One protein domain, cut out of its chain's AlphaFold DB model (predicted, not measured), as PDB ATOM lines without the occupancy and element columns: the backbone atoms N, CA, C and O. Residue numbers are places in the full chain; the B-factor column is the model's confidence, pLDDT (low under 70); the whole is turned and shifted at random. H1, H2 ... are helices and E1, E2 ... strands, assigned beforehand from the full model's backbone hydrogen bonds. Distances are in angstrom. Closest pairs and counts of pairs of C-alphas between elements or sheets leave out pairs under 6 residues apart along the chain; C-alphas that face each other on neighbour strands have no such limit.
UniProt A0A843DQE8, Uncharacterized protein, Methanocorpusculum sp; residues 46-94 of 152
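Overview. This is residues 46 to 94 of the 152 residues of an uncharacterized protein of Methanocorpusculum sp (UniProt A0A843DQE8). Little regular structure is here: a small parallel sheet of two short strands, E1 and E2, has one helix, H1, packed close by, and the long looping stretch of residues 46 to 69 makes much of the rest. The printed part has 49 residues, 18 of them in named elements, in the order E1, H1, E2; the class is mixed. It is compact, with a radius of gyration of the C-alphas of 9.3 A and spans of 26 by 18 by 16 A.

Along the chain. Pass the unnamed residues 46 to 69 and find C-alpha 70 at (129.532, 93.079, 65.589), where E1, residues 70 to 73, begins and runs 9.6 A. H1, residues 75 to 84, runs 14.3 A. E2, residues 90 to 93, runs 10.2 A to C-alpha 93 at (134.550, 91.364, 56.216).

Arrangement. E1 and E2 are parallel neighbours at 28 degrees; look for N 71 and O 90, 2.8 A apart, within hydrogen-bond range. E1, H1 and E2 form a strand-helix-strand unit, two parallel neighbour strands with a helix between, its crossover right-handed. E1 and H1 are near each other, with 7 pairs of C-alphas within 10 A. The closest C-alphas of H1 and E2, Arg 78 and Tyr 91, are 7.6 A apart. In H1 every O i to N i+4 pair is within hydrogen-bond range.

Size, cuts and confidence. The two farthest C-alphas, Gly 55 and Asp 86, are 26.0 A apart. The printed part has no cut, both links are tight, and no printed residue is under 70 in pLDDT.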
ATOM      1  N   ALA A  46     132.320  98.321  64.279       95.62
ATOM      2  CA  ALA A  46     132.347  97.016  64.926       95.62
ATOM      3  C   ALA A  46     132.730  97.130  66.408       95.62
ATOM      4  O   ALA A  46     133.485  98.018  66.806       95.62
ATOM      5  N   ASP A  47     132.256  96.183  67.210       95.94
ATOM      6  CA  ASP A  47     132.575  96.076  68.632       95.94
ATOM      7  C   ASP A  47     133.919  95.373  68.859       95.94
ATOM      8  O   ASP A  47     134.652  95.695  69.800       95.94
ATOM      9  N   VAL A  48     134.258  94.412  67.991       95.50
ATOM     10  CA  VAL A  48     135.476  93.596  68.081       95.50
ATOM     11  C   VAL A  48     136.223  93.593  66.750       95.50
ATOM     12  O   VAL A  48     135.633  93.381  65.694       95.50
ATOM     13  N   TYR A  49     137.539  93.802  66.802       94.25
ATOM     14  CA  TYR A  49     138.409  93.935  65.625       94.25
ATOM     15  C   TYR A  49     139.414  92.775  65.466       94.25
ATOM     16  O   TYR A  49     139.648  92.029  66.422       94.25
ATOM     17  N   PRO A  50     140.063  92.608  64.291       83.81
ATOM     18  CA  PRO A  50     140.723  91.353  63.928       83.81
ATOM     19  C   PRO A  50     141.873  90.958  64.858       83.81
ATOM     20  O   PRO A  50     141.968  89.805  65.270       83.81
ATOM     21  N   CYS A  51     142.774  91.893  65.177       82.81
ATOM     22  CA  CYS A  51     143.869  91.631  66.108       82.81
ATOM     23  C   CYS A  51     144.462  92.916  66.692       82.81
ATOM     24  O   CYS A  51     144.312  94.009  66.143       82.81
ATOM     25  N   ARG A  52     145.228  92.782  67.782       82.50
ATOM     26  CA  ARG A  52     145.927  93.898  68.442       82.50
ATOM     27  C   ARG A  52     146.863  94.674  67.521       82.50
ATOM     28  O   ARG A  52     147.147  95.837  67.792       82.50
ATOM     29  N   ALA A  53     147.384  94.031  66.472       81.56
ATOM     30  CA  ALA A  53     148.277  94.693  65.533       81.56
ATOM     31  C   ALA A  53     147.557  95.819  64.791       81.56
ATOM     32  O   ALA A  53     148.246  96.728  64.359       81.56
ATOM     33  N   SER A  54     146.218  95.783  64.725       83.38
ATOM     34  CA  SER A  54     145.352  96.836  64.189       83.38
ATOM     35  C   SER A  54     145.213  98.063  65.116       83.38
ATOM     36  O   SER A  54     144.690  99.090  64.704       83.38
ATOM     37  N   GLY A  55     145.711  98.004  66.358       86.38
ATOM     38  CA  GLY A  55     145.698  99.136  67.296       86.38
ATOM     39  C   GLY A  55     144.367  99.373  68.018       86.38
ATOM     40  O   GLY A  55     144.250 100.339  68.769       86.38
ATOM     41  N   PHE A  56     143.377  98.496  67.834       91.31
ATOM     42  CA  PHE A  56     142.088  98.588  68.519       91.31
ATOM     43  C   PHE A  56     142.154  98.078  69.968       91.31
ATOM     44  O   PHE A  56     142.947  97.183  70.279       91.31
ATOM     45  N   PRO A  57     141.309  98.617  70.868       88.38
ATOM     46  CA  PRO A  57     141.296  98.222  72.275       88.38
ATOM     47  C   PRO A  57     140.674  96.837  72.504       88.38
ATOM     48  O   PRO A  57     141.135  96.109  73.383       88.38
ATOM     49  N   ARG A  58     139.657  96.467  71.713       93.81
ATOM     50  CA  ARG A  58     138.943  95.186  71.801       93.81
ATOM     51  C   ARG A  58     139.157  94.391  70.516       93.81
ATOM     52  O   ARG A  58     138.699  94.785  69.446       93.81
ATOM     53  N   THR A  59     139.903  93.297  70.619       93.19
ATOM     54  CA  THR A  59     140.330  92.493  69.469       93.19
ATOM     55  C   THR A  59     140.177  91.003  69.740       93.19
ATOM     56  O   THR A  59     140.275  90.581  70.894       93.19
ATOM     57  N   LEU A  60     139.975  90.207  68.686       91.06
ATOM     58  CA  LEU A  60     139.746  88.757  68.790       91.06
ATOM     59  C   LEU A  60     140.880  88.005  69.500       91.06
ATOM     60  O   LEU A  60     140.644  87.003  70.162       91.06
ATOM     61  N   ASP A  61     142.116  88.500  69.416       86.38
ATOM     62  CA  ASP A  61     143.276  87.906  70.087       86.38
ATOM     63  C   ASP A  61     143.409  88.282  71.579       86.38
ATOM     64  O   ASP A  61     144.368  87.867  72.232       86.38
ATOM     65  N   ARG A  62     142.498  89.101  72.126       87.81
ATOM     66  CA  ARG A  62     142.578  89.626  73.505       87.81
ATOM     67  C   ARG A  62     141.276  89.589  74.289       87.81
ATOM     68  O   ARG A  62     141.325  89.610  75.517       87.81
ATOM     69  N   ALA A  63     140.140  89.606  73.608       84.75
ATOM     70  CA  ALA A  63     138.834  89.701  74.229       84.75
ATOM     71  C   ALA A  63     137.945  88.552  73.762       84.75
ATOM     72  O   ALA A  63     137.987  88.158  72.600       84.75
ATOM     73  N   SER A  64     137.110  88.058  74.671       88.50
ATOM     74  CA  SER A  64     135.992  87.204  74.298       88.50
ATOM     75  C   SER A  64     134.914  88.026  73.587       88.50
ATOM     76  O   SER A  64     134.672  89.199  73.912       88.50
ATOM     77  N   VAL A  65     134.251  87.376  72.643       94.62
ATOM     78  CA  VAL A  65     133.038  87.867  71.987       94.62
ATOM     79  C   VAL A  65     131.803  87.546  72.841       94.62
ATOM     80  O   VAL A  65     131.862  86.681  73.721       94.62
ATOM     81  N   GLN A  66     130.721  88.290  72.637       95.62
ATOM     82  CA  GLN A  66     129.451  88.215  73.362       95.62
ATOM     83  C   GLN A  66     128.281  88.216  72.372       95.62
ATOM     84  O   GLN A  66     128.431  88.700  71.252       95.62
ATOM     85  N   ASP A  67     127.118  87.712  72.794       96.62
ATOM     86  CA  ASP A  67     125.898  87.761  71.979       96.62
ATOM     87  C   ASP A  67     125.584  89.194  71.533       96.62
ATOM     88  O   ASP A  67     125.543  90.122  72.346       96.62
ATOM     89  N   GLY A  68     125.331  89.353  70.236       95.19
ATOM     90  CA  GLY A  68     125.025  90.631  69.604       95.19
ATOM     91  C   GLY A  68     126.241  91.487  69.246       95.19
ATOM     92  O   GLY A  68     126.038  92.561  68.683       95.19
ATOM     93  N   ASP A  69     127.476  91.049  69.532       97.00
ATOM     94  CA  ASP A  69     128.672  91.761  69.067       97.00
ATOM     95  C   ASP A  69     128.726  91.787  67.528       97.00
ATOM     96  O   ASP A  69     128.545  90.768  66.848       97.00
ATOM     97  N   VAL A  70     129.098  92.944  66.980       97.25
ATOM     98  CA  VAL A  70     129.532  93.079  65.589       97.25
ATOM     99  C   VAL A  70     131.047  92.883  65.525       97.25
ATOM    100  O   VAL A  70     131.824  93.653  66.094       97.25
ATOM    101  N   VAL A  71     131.497  91.868  64.793       96.44
ATOM    102  CA  VAL A  71     132.908  91.495  64.666       96.44
ATOM    103  C   VAL A  71     133.441  91.874  63.284       96.44
ATOM    104  O   VAL A  71     133.064  91.296  62.264       96.44
ATOM    105  N   ALA A  72     134.374  92.824  63.236       95.62
ATOM    106  CA  ALA A  72     135.156  93.123  62.043       95.62
ATOM    107  C   ALA A  72     136.322  92.138  61.937       95.62
ATOM    108  O   ALA A  72     137.282  92.205  62.709       95.62
ATOM    109  N   CYS A  73     136.254  91.212  60.984       92.69
ATOM    110  CA  CYS A  73     137.294  90.212  60.791       92.69
ATOM    111  C   CYS A  73     137.320  89.629  59.380       92.69
ATOM    112  O   CYS A  73     136.323  89.624  58.664       92.69
ATOM    113  N   CYS A  74     138.468  89.062  59.013       91.88
ATOM    114  CA  CYS A  74     138.571  88.200  57.844       91.88
ATOM    115  C   CYS A  74     138.091  86.777  58.156       91.88
ATOM    116  O   CYS A  74     137.855  86.418  59.312       91.88
ATOM    117  N   LYS A  75     138.069  85.920  57.130       90.94
ATOM    118  CA  LYS A  75     137.779  84.480  57.250       90.94
ATOM    119  C   LYS A  75     138.486  83.786  58.424       90.94
ATOM    120  O   LYS A  75     137.874  82.957  59.085       90.94
ATOM    121  N   THR A  76     139.752  84.111  58.703       90.25
ATOM    122  CA  THR A  76     140.482  83.529  59.845       90.25
ATOM    123  C   THR A  76     139.881  83.950  61.185       90.25
ATOM    124  O   THR A  76     139.714  83.107  62.057       90.25
ATOM    125  N   GLY A  77     139.535  85.227  61.358       91.25
ATOM    126  CA  GLY A  77     138.912  85.692  62.599       91.25
ATOM    127  C   GLY A  77     137.510  85.117  62.793       91.25
ATOM    128  O   GLY A  77     137.165  84.722  63.903       91.25
ATOM    129  N   ARG A  78     136.748  84.964  61.705       93.06
ATOM    130  CA  ARG A  78     135.447  84.289  61.740       93.06
ATOM    131  C   ARG A  78     135.572  82.831  62.181       93.06
ATOM    132  O   ARG A  78     134.852  82.419  63.079       93.06
ATOM    133  N   GLN A  79     136.529  82.092  61.617       92.44
ATOM    134  CA  GLN A  79     136.803  80.715  62.030       92.44
ATOM    135  C   GLN A  79     137.159  80.630  63.525       92.44
ATOM    136  O   GLN A  79     136.664  79.754  64.221       92.44
ATOM    137  N   ILE A  80     137.962  81.570  64.040       91.25
ATOM    138  CA  ILE A  80     138.268  81.639  65.478       91.25
ATOM    139  C   ILE A  80     136.990  81.831  66.301       91.25
ATOM    140  O   ILE A  80     136.822  81.149  67.307       91.25
ATOM    141  N   CYS A  81     136.087  82.726  65.893       93.50
ATOM    142  CA  CYS A  81     134.823  82.939  66.605       93.50
ATOM    143  C   CYS A  81     133.982  81.657  66.635       93.50
ATOM    144  O   CYS A  81     133.584  81.226  67.710       93.50
ATOM    145  N   GLU A  82     133.803  81.021  65.474       93.12
ATOM    146  CA  GLU A  82     133.021  79.786  65.308       93.12
ATOM    147  C   GLU A  82     133.599  78.597  66.104       93.12
ATOM    148  O   GLU A  82     132.856  77.714  66.518       93.12
ATOM    149  N   GLU A  83     134.915  78.562  66.335       93.62
ATOM    150  CA  GLU A  83     135.577  77.495  67.101       93.62
ATOM    151  C   GLU A  83     135.642  77.761  68.613       93.62
ATOM    152  O   GLU A  83     135.862  76.830  69.391       93.62
ATOM    153  N   THR A  84     135.509  79.019  69.049       91.50
ATOM    154  CA  THR A  84     135.784  79.421  70.444       91.50
ATOM    155  C   THR A  84     134.585  80.004  71.181       91.50
ATOM    156  O   THR A  84     134.675  80.241  72.389       91.50
ATOM    157  N   SER A  85     133.471  80.233  70.490       91.38
ATOM    158  CA  SER A  85     132.271  80.832  71.059       91.38
ATOM    159  C   SER A  85     131.006  80.273  70.415       91.38
ATOM    160  O   SER A  85     130.954  80.078  69.206       91.38
ATOM    161  N   ASP A  86     129.971  80.087  71.231       93.50
ATOM    162  CA  ASP A  86     128.605  79.793  70.782       93.50
ATOM    163  C   ASP A  86     127.752  81.072  70.643       93.50
ATOM    164  O   ASP A  86     126.530  80.987  70.525       93.50
ATOM    165  N   ALA A  87     128.375  82.255  70.726       94.44
ATOM    166  CA  ALA A  87     127.662  83.523  70.688       94.44
ATOM    167  C   ALA A  87     127.009  83.784  69.321       94.44
ATOM    168  O   ALA A  87     127.556  83.427  68.273       94.44
ATOM    169  N   ASP A  88     125.865  84.466  69.330       95.81
ATOM    170  CA  ASP A  88     125.224  84.965  68.111       95.81
ATOM    171  C   ASP A  88     125.894  86.276  67.671       95.81
ATOM    172  O   ASP A  88     125.776  87.300  68.347       95.81
ATOM    173  N   LEU A  89     126.649  86.233  66.568       96.50
ATOM    174  CA  LEU A  89     127.552  87.305  66.131       96.50
ATOM    175  C   LEU A  89     127.206  87.803  64.725       96.50
ATOM    176  O   LEU A  89     126.949  87.012  63.812       96.50
ATOM    177  N   GLU A  90     127.319  89.116  64.511       96.69
ATOM    178  CA  GLU A  90     127.316  89.711  63.171       96.69
ATOM    179  C   GLU A  90     128.756  89.925  62.687       96.69
ATOM    180  O   GLU A  90     129.626  90.332  63.451       96.69
ATOM    181  N   TYR A  91     129.026  89.698  61.398       96.12
ATOM    182  CA  TYR A  91     130.373  89.827  60.835       96.12
ATOM    183  C   TYR A  91     130.483  90.958  59.807       96.12
ATOM    184  O   TYR A  91     129.625  91.120  58.934       96.12
ATOM    185  N   ARG A  92     131.599  91.694  59.854       96.12
ATOM    186  CA  ARG A  92     132.037  92.654  58.828       96.12
ATOM    187  C   ARG A  92     133.362  92.177  58.227       96.12
ATOM    188  O   ARG A  92     134.348  92.038  58.945       96.12
ATOM    189  N   GLU A  93     133.379  91.905  56.924       94.38
ATOM    190  CA  GLU A  93     134.550  91.364  56.216       94.38
ATOM    191  C   GLU A  93     135.640  92.428  56.045       94.38
ATOM    192  O   GLU A  93     135.389  93.454  55.429       94.38
ATOM    193  N   THR A  94     136.851  92.174  56.551       93.38
ATOM    194  CA  THR A  94     137.981  93.129  56.524       93.38
ATOM    195  C   THR A  94     139.129  92.729  55.585       93.38
ATOM    196  O   THR A  94     140.181  93.376  55.581       93.38
TER     197      THR A  94